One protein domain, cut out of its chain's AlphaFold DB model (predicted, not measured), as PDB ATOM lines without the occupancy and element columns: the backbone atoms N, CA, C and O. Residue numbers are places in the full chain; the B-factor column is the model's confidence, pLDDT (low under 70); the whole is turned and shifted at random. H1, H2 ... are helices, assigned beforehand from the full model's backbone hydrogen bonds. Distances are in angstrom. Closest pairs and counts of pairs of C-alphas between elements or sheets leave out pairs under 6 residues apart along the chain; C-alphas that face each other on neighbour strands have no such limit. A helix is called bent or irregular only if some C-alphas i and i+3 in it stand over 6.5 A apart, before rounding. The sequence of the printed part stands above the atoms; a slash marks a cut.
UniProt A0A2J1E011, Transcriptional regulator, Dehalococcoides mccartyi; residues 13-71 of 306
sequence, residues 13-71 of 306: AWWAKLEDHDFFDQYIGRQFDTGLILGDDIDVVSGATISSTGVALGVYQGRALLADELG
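AT A GLANCE: This is residues 13 to 71 of the 306 residues of the protein "Transcriptional regulator" of Dehalococcoides mccartyi (UniProt A0A2J1E011). One long helix, H3, makes the long axis of a rod, and the two short helices and a long loop lie along one side of it. H1 sits near the beginning of H3 and is set steeply to it, H2 follows beside H3, and the loop of residues 28 to 48 runs out in the direction of H3 and then folds back to where H3 begins. The printed part has 59 residues with three named helices, in the order H1, H2, H3, and no named strand; the class is all helix, with 35 of the 59 residues in the helices. The whole is only just compact, close to loose, with a radius of gyration of the C-alphas of 12.0 A, and the C-alphas span 39 by 17 by 16 A.

HOW THE PARTS SIT: H1, residues 13 to 20, is followed by a tight link of 2 residues and then by H2, residues 23 to 27. H1 and H2 are close but not clearly touching, and their closest C-alphas, those of Leu 18 and Phe 24, are 7.3 A apart. H3, residues 49 to 70, touches H1 with its residues 51 to 52 alone. The closest C-alphas of H1 and H3 are those of Trp 14 and Ser 51, 7.1 A apart. These two helices stand at a steep tilt of 66 degrees and run the same way. H2 and H3 are close but not clearly touching; their closest C-alphas, those of Phe 23 and Ser 52, are 8.0 A apart. In the backbone of H3 every O i to N i+4 pair is within hydrogen-bond range, while in H1 it is 3 of 4 and in H2 0 of 1, with 1 of 2 O i to N i+3 pairs of H2 within range.

IN THESE COORDINATES: H1 begins at C-alpha 13, at (209.693, 161.122, 171.603), and measures 10.5 A from first to last C-alpha. H2, Phe 23 to Tyr 27, measures 8.1 A. H3 is the longest helix, with 22 residues and 31.2 A from C-alpha 49, at (206.014, 163.943, 159.386), to C-alpha 70, at (211.844, 194.246, 154.491). No helix is bent or irregular.

THE WHOLE: The two C-alphas farthest apart are those of Ala 13 and Gly 71, the first and last printed residues, at 39.4 A. The printed part has no cut. The link from H2 to H3 is long, with 21 residues, 28 to 48, whose C-alphas lie 7 to 16 A from the mean of all C-alphas. The mean pLDDT of the printed part is 87.4, and no printed residue is under 70.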
ATOM      1  N   ALA A  13     209.289 162.230 172.456       79.00
ATOM      2  CA  ALA A  13     209.693 161.122 171.603       79.00
ATOM      3  C   ALA A  13     209.631 161.443 170.091       79.00
ATOM      4  O   ALA A  13     210.315 160.800 169.300       79.00
ATOM      5  N   TRP A  14     208.825 162.427 169.683       81.94
ATOM      6  CA  TRP A  14     208.791 162.944 168.310       81.94
ATOM      7  C   TRP A  14     209.811 164.055 168.104       81.94
ATOM      8  O   TRP A  14     210.464 164.087 167.066       81.94
ATOM      9  N   TRP A  15     209.978 164.916 169.110       86.94
ATOM     10  CA  TRP A  15     210.997 165.960 169.097       86.94
ATOM     11  C   TRP A  15     212.409 165.376 168.979       86.94
ATOM     12  O   TRP A  15     213.157 165.767 168.090       86.94
ATOM     13  N   ALA A  16     212.714 164.347 169.775       86.81
ATOM     14  CA  ALA A  16     213.993 163.641 169.715       86.81
ATOM     15  C   ALA A  16     214.290 163.084 168.314       86.81
ATOM     16  O   ALA A  16     215.419 163.148 167.863       86.81
ATOM     17  N   LYS A  17     213.276 162.627 167.560       88.75
ATOM     18  CA  LYS A  17     213.491 162.180 166.174       88.75
ATOM     19  C   LYS A  17     213.933 163.302 165.238       88.75
ATOM     20  O   LYS A  17     214.628 163.023 164.274       88.75
ATOM     21  N   LEU A  18     213.486 164.537 165.450       90.44
ATOM     22  CA  LEU A  18     213.947 165.668 164.640       90.44
ATOM     23  C   LEU A  18     215.411 165.992 164.954       90.44
ATOM     24  O   LEU A  18     216.173 166.271 164.034       90.44
ATOM     25  N   GLU A  19     215.787 165.916 166.233       90.31
ATOM     26  CA  GLU A  19     217.164 166.116 166.697       90.31
ATOM     27  C   GLU A  19     218.094 164.997 166.202       90.31
ATOM     28  O   GLU A  19     219.098 165.288 165.568       90.31
ATOM     29  N   ASP A  20     217.716 163.729 166.385       90.88
ATOM     30  CA  ASP A  20     218.506 162.548 165.999       90.88
ATOM     31  C   ASP A  20     218.753 162.438 164.483       90.88
ATOM     32  O   ASP A  20     219.662 161.734 164.045       90.88
ATOM     33  N   HIS A  21     217.908 163.081 163.673       91.44
ATOM     34  CA  HIS A  21     218.005 163.096 162.212       91.44
ATOM     35  C   HIS A  21     218.583 164.409 161.661       91.44
ATOM     36  O   HIS A  21     218.438 164.665 160.464       91.44
ATOM     37  N   ASP A  22     219.181 165.250 162.513       91.88
ATOM     38  CA  ASP A  22     219.781 166.539 162.140       91.88
ATOM     39  C   ASP A  22     218.827 167.415 161.297       91.88
ATOM     40  O   ASP A  22     219.226 168.149 160.391       91.88
ATOM     41  N   PHE A  23     217.516 167.338 161.570       93.19
ATOM     42  CA  PHE A  23     216.497 167.970 160.727       93.19
ATOM     43  C   PHE A  23     216.670 169.491 160.646       93.19
ATOM     44  O   PHE A  23     216.443 170.097 159.599       93.19
ATOM     45  N   PHE A  24     217.082 170.115 161.751       92.50
ATOM     46  CA  PHE A  24     217.275 171.561 161.826       92.50
ATOM     47  C   PHE A  24     218.478 172.036 161.004       92.50
ATOM     48  O   PHE A  24     218.457 173.158 160.496       92.50
ATOM     49  N   ASP A  25     219.484 171.190 160.795       92.38
ATOM     50  CA  ASP A  25     220.701 171.577 160.082       92.38
ATOM     51  C   ASP A  25     220.447 171.840 158.596       92.38
ATOM     52  O   ASP A  25     221.137 172.652 157.974       92.38
ATOM     53  N   GLN A  26     219.379 171.263 158.040       92.38
ATOM     54  CA  GLN A  26     218.965 171.466 156.650       92.38
ATOM     55  C   GLN A  26     218.624 172.931 156.311       92.38
ATOM     56  O   GLN A  26     218.671 173.328 155.140       92.38
ATOM     57  N   TYR A  27     218.304 173.738 157.328       90.56
ATOM     58  CA  TYR A  27     217.974 175.158 157.199       90.56
ATOM     59  C   TYR A  27     219.208 176.075 157.285       90.56
ATOM     60  O   TYR A  27     219.126 177.255 156.929       90.56
ATOM     61  N   ILE A  28     220.356 175.569 157.749       90.44
ATOM     62  CA  ILE A  28     221.571 176.370 157.943       90.44
ATOM     63  C   ILE A  28     222.173 176.743 156.582       90.44
ATOM     64  O   ILE A  28     222.319 175.913 155.690       90.44
ATOM     65  N   GLY A  29     222.538 178.017 156.416       87.56
ATOM     66  CA  GLY A  29     223.188 178.516 155.197       87.56
ATOM     67  C   GLY A  29     222.259 178.675 153.987       87.56
ATOM     68  O   GLY A  29     222.727 179.037 152.909       87.56
ATOM     69  N   ARG A  30     220.952 178.440 154.147       88.00
ATOM     70  CA  ARG A  30     219.957 178.644 153.089       88.00
ATOM     71  C   ARG A  30     219.614 180.126 152.924       88.00
ATOM     72  O   ARG A  30     219.327 180.807 153.911       88.00
ATOM     73  N   GLN A  31     219.573 180.595 151.679       84.12
ATOM     74  CA  GLN A  31     219.216 181.977 151.339       84.12
ATOM     75  C   GLN A  31     217.766 182.302 151.729       84.12
ATOM     76  O   GLN A  31     216.934 181.401 151.882       84.12
ATOM     77  N   PHE A  32     217.475 183.588 151.944       78.12
ATOM     78  CA  PHE A  32     216.156 184.045 152.396       78.12
ATOM     79  C   PHE A  32     215.082 183.946 151.307       78.12
ATOM     80  O   PHE A  32     213.914 183.836 151.641       78.12
ATOM     81  N   ASP A  33     215.467 183.965 150.035       75.88
ATOM     82  CA  ASP A  33     214.596 183.901 148.854       75.88
ATOM     83  C   ASP A  33     214.250 182.459 148.436       75.88
ATOM     84  O   ASP A  33     213.421 182.228 147.557       75.88
ATOM     85  N   THR A  34     214.876 181.469 149.074       81.00
ATOM     86  CA  THR A  34     214.631 180.050 148.813       81.00
ATOM     87  C   THR A  34     213.346 179.611 149.514       81.00
ATOM     88  O   THR A  34     213.185 179.865 150.705       81.00
ATOM     89  N   GLY A  35     212.456 178.914 148.798       77.50
ATOM     90  CA  GLY A  35     211.148 178.496 149.324       77.50
ATOM     91  C   GLY A  35     211.204 177.516 150.500       77.50
ATOM     92  O   GLY A  35     210.329 177.569 151.363       77.50
ATOM     93  N   LEU A  36     212.241 176.671 150.572       87.00
ATOM     94  CA  LEU A  36     212.422 175.657 151.624       87.00
ATOM     95  C   LEU A  36     211.211 174.730 151.744       87.00
ATOM     96  O   LEU A  36     210.675 174.482 152.829       87.00
ATOM     97  N   ILE A  37     210.762 174.240 150.593       83.88
ATOM     98  CA  ILE A  37     209.568 173.416 150.484       83.88
ATOM     99  C   ILE A  37     209.853 172.041 151.089       83.88
ATOM    100  O   ILE A  37     210.755 171.316 150.670       83.88
ATOM    101  N   LEU A  38     209.056 171.662 152.085       86.25
ATOM    102  CA  LEU A  38     209.175 170.368 152.743       86.25
ATOM    103  C   LEU A  38     208.831 169.219 151.777       86.25
ATOM    104  O   LEU A  38     207.720 169.153 151.245       86.25
ATOM    105  N   GLY A  39     209.764 168.284 151.618       82.94
ATOM    106  CA  GLY A  39     209.712 167.166 150.676       82.94
ATOM    107  C   GLY A  39     210.435 167.422 149.350       82.94
ATOM    108  O   GLY A  39     210.683 166.451 148.641       82.94
ATOM    109  N   ASP A  40     210.788 168.678 149.054       84.62
ATOM    110  CA  ASP A  40     211.551 169.062 147.859       84.62
ATOM    111  C   ASP A  40     212.932 169.619 148.250       84.62
ATOM    112  O   ASP A  40     213.960 169.049 147.891       84.62
ATOM    113  N   ASP A  41     212.965 170.705 149.031       87.25
ATOM    114  CA  ASP A  41     214.198 171.372 149.484       87.25
ATOM    115  C   ASP A  41     214.673 170.891 150.865       87.25
ATOM    116  O   ASP A  41     215.860 170.996 151.191       87.25
ATOM    117  N   ILE A  42     213.722 170.437 151.691       91.06
ATOM    118  CA  ILE A  42     213.926 169.973 153.066       91.06
ATOM    119  C   ILE A  42     213.367 168.557 153.196       91.06
ATOM    120  O   ILE A  42     212.175 168.327 152.978       91.06
ATOM    121  N   ASP A  43     214.202 167.616 153.608       91.38
ATOM    122  CA  ASP A  43     213.844 166.220 153.813       91.38
ATOM    123  C   ASP A  43     212.950 166.037 155.041       91.38
ATOM    124  O   ASP A  43     213.239 166.504 156.146       91.38
ATOM    125  N   VAL A  44     211.863 165.287 154.861       90.38
ATOM    126  CA  VAL A  44     210.938 164.912 155.936       90.38
ATOM    127  C   VAL A  44     211.535 163.795 156.791       90.38
ATOM    128  O   VAL A  44     211.951 162.760 156.269       90.38
ATOM    129  N   VAL A  45     211.443 163.918 158.118       91.00
ATOM    130  CA  VAL A  45     211.811 162.822 159.027       91.00
ATOM    131  C   VAL A  45     210.725 161.745 159.020       91.00
ATOM    132  O   VAL A  45     209.563 161.979 159.378       91.00
ATOM    133  N   SER A  46     211.104 160.529 158.622       84.69
ATOM    134  CA  SER A  46     210.183 159.393 158.556       84.69
ATOM    135  C   SER A  46     209.588 159.067 159.929       84.69
ATOM    136  O   SER A  46     210.273 158.971 160.949       84.69
ATOM    137  N   GLY A  47     208.264 158.920 159.972       79.25
ATOM    138  CA  GLY A  47     207.514 158.721 161.209       79.25
ATOM    139  C   GLY A  47     207.288 159.989 162.039       79.25
ATOM    140  O   GLY A  47     206.401 159.956 162.880       79.25
ATOM    141  N   ALA A  48     207.984 161.102 161.788       86.38
ATOM    142  CA  ALA A  48     207.768 162.391 162.465       86.38
ATOM    143  C   ALA A  48     207.213 163.473 161.514       86.38
ATOM    144  O   ALA A  48     207.388 164.668 161.728       86.38
ATOM    145  N   THR A  49     206.491 163.061 160.465       86.12
ATOM    146  CA  THR A  49     206.014 163.943 159.386       86.12
ATOM    147  C   THR A  49     205.191 165.140 159.865       86.12
ATOM    148  O   THR A  49     205.324 166.221 159.302       86.12
ATOM    149  N   ILE A  50     204.335 164.972 160.884       83.56
ATOM    150  CA  ILE A  50     203.519 166.077 161.421       83.56
ATOM    151  C   ILE A  50     204.426 167.123 162.070       83.56
ATOM    152  O   ILE A  50     204.298 168.304 161.762       83.56
ATOM    153  N   SER A  51     205.380 166.686 162.889       88.00
ATOM    154  CA  SER A  51     206.326 167.571 163.562       88.00
ATOM    155  C   SER A  51     207.273 168.247 162.558       88.00
ATOM    156  O   SER A  51     207.438 169.462 162.623       88.00
ATOM    157  N   SER A  52     207.781 167.528 161.543       90.12
ATOM    158  CA  SER A  52     208.544 168.134 160.432       90.12
ATOM    159  C   SER A  52     207.730 169.191 159.678       90.12
ATOM    160  O   SER A  52     208.249 170.257 159.359       90.12
ATOM    161  N   THR A  53     206.441 168.928 159.433       88.12
ATOM    162  CA  THR A  53     205.519 169.891 158.801       88.12
ATOM    163  C   THR A  53     205.300 171.114 159.685       88.12
ATOM    164  O   THR A  53     205.313 172.232 159.182       88.12
ATOM    165  N   GLY A  54     205.124 170.920 160.994       86.94
ATOM    166  CA  GLY A  54     204.964 172.010 161.956       86.94
ATOM    167  C   GLY A  54     206.177 172.936 161.984       86.94
ATOM    168  O   GLY A  54     206.014 174.151 161.893       86.94
ATOM    169  N   VAL A  55     207.386 172.369 162.028       89.50
ATOM    170  CA  VAL A  55     208.628 173.154 161.983       89.50
ATOM    171  C   VAL A  55     208.767 173.883 160.647       89.50
ATOM    172  O   VAL A  55     209.012 175.085 160.650       89.50
ATOM    173  N   ALA A  56     208.547 173.206 159.514       89.19
ATOM    174  CA  ALA A  56     208.636 173.834 158.194       89.19
ATOM    175  C   ALA A  56     207.644 175.001 158.034       89.19
ATOM    176  O   ALA A  56     208.015 176.064 157.539       89.19
ATOM    177  N   LEU A  57     206.405 174.840 158.514       87.25
ATOM    178  CA  LEU A  57     205.406 175.915 158.538       87.25
ATOM    179  C   LEU A  57     205.828 177.073 159.450       87.25
ATOM    180  O   LEU A  57     205.657 178.226 159.067       87.25
ATOM    181  N   GLY A  58     206.398 176.786 160.623       87.75
ATOM    182  CA  GLY A  58     206.905 177.816 161.532       87.75
ATOM    183  C   GLY A  58     208.064 178.614 160.930       87.75
ATOM    184  O   GLY A  58     208.066 179.842 160.992       87.75
ATOM    185  N   VAL A  59     209.012 177.932 160.276       88.94
ATOM    186  CA  VAL A  59     210.119 178.579 159.550       88.94
ATOM    187  C   VAL A  59     209.584 179.435 158.405       88.94
ATOM    188  O   VAL A  59     209.996 180.587 158.263       88.94
ATOM    189  N   TYR A  60     208.644 178.899 157.621       88.06
ATOM    190  CA  TYR A  60     207.989 179.636 156.545       88.06
ATOM    191  C   TYR A  60     207.317 180.914 157.069       88.06
ATOM    192  O   TYR A  60     207.585 181.995 156.552       88.06
ATOM    193  N   GLN A  61     206.497 180.811 158.118       87.62
ATOM    194  CA  GLN A  61     205.793 181.954 158.712       87.62
ATOM    195  C   GLN A  61     206.759 183.009 159.257       87.62
ATOM    196  O   GLN A  61     206.551 184.199 159.032       87.62
ATOM    197  N   GLY A  62     207.837 182.584 159.927       88.06
ATOM    198  CA  GLY A  62     208.859 183.500 160.434       88.06
ATOM    199  C   GLY A  62     209.589 184.251 159.317       88.06
ATOM    200  O   GLY A  62     209.793 185.460 159.419       88.06
ATOM    201  N   ARG A  63     209.942 183.561 158.224       88.06
ATOM    202  CA  ARG A  63     210.579 184.181 157.050       88.06
ATOM    203  C   ARG A  63     209.630 185.100 156.287       88.06
ATOM    204  O   ARG A  63     210.038 186.193 155.916       88.06
ATOM    205  N   ALA A  64     208.381 184.681 156.097       88.25
ATOM    206  CA  ALA A  64     207.360 185.484 155.434       88.25
ATOM    207  C   ALA A  64     207.112 186.806 156.177       88.25
ATOM    208  O   ALA A  64     207.029 187.849 155.539       88.25
ATOM    209  N   LEU A  65     207.068 186.771 157.515       89.31
ATOM    210  CA  LEU A  65     206.938 187.968 158.348       89.31
ATOM    211  C   LEU A  65     208.122 188.931 158.158       89.31
ATOM    212  O   LEU A  65     207.924 190.132 158.019       89.31
ATOM    213  N   LEU A  66     209.352 188.409 158.142       88.56
ATOM    214  CA  LEU A  66     210.547 189.233 157.946       88.56
ATOM    215  C   LEU A  66     210.615 189.822 156.531       88.56
ATOM    216  O   LEU A  66     211.029 190.963 156.367       88.56
ATOM    217  N   ALA A  67     210.227 189.049 155.516       88.62
ATOM    218  CA  ALA A  67     210.214 189.509 154.133       88.62
ATOM    219  C   ALA A  67     209.222 190.665 153.933       88.62
ATOM    220  O   ALA A  67     209.587 191.666 153.323       88.62
ATOM    221  N   ASP A  68     208.027 190.566 154.527       88.75
ATOM    222  CA  ASP A  68     207.022 191.637 154.527       88.75
ATOM    223  C   ASP A  68     207.577 192.932 155.148       88.75
ATOM    224  O   ASP A  68     207.490 194.002 154.545       88.75
ATOM    225  N   GLU A  69     208.264 192.826 156.292       90.19
ATOM    226  CA  GLU A  69     208.892 193.972 156.969       90.19
ATOM    227  C   GLU A  69     210.038 194.601 156.150       90.19
ATOM    228  O   GLU A  69     210.272 195.809 156.211       90.19
ATOM    229  N   LEU A  70     210.759 193.792 155.367       89.75
ATOM    230  CA  LEU A  70     211.844 194.246 154.491       89.75
ATOM    231  C   LEU A  70     211.353 194.750 153.122       89.75
ATOM    232  O   LEU A  70     212.161 195.257 152.345       89.75
ATOM    233  N   GLY A  71     210.054 194.640 152.819       87.12
ATOM    234  CA  GLY A  71     209.495 194.984 151.508       87.12
ATOM    235  C   GLY A  71     209.892 194.011 150.392       87.12
ATOM    236  O   GLY A  71     209.807 194.358 149.213       87.12
TER     237      GLY A  71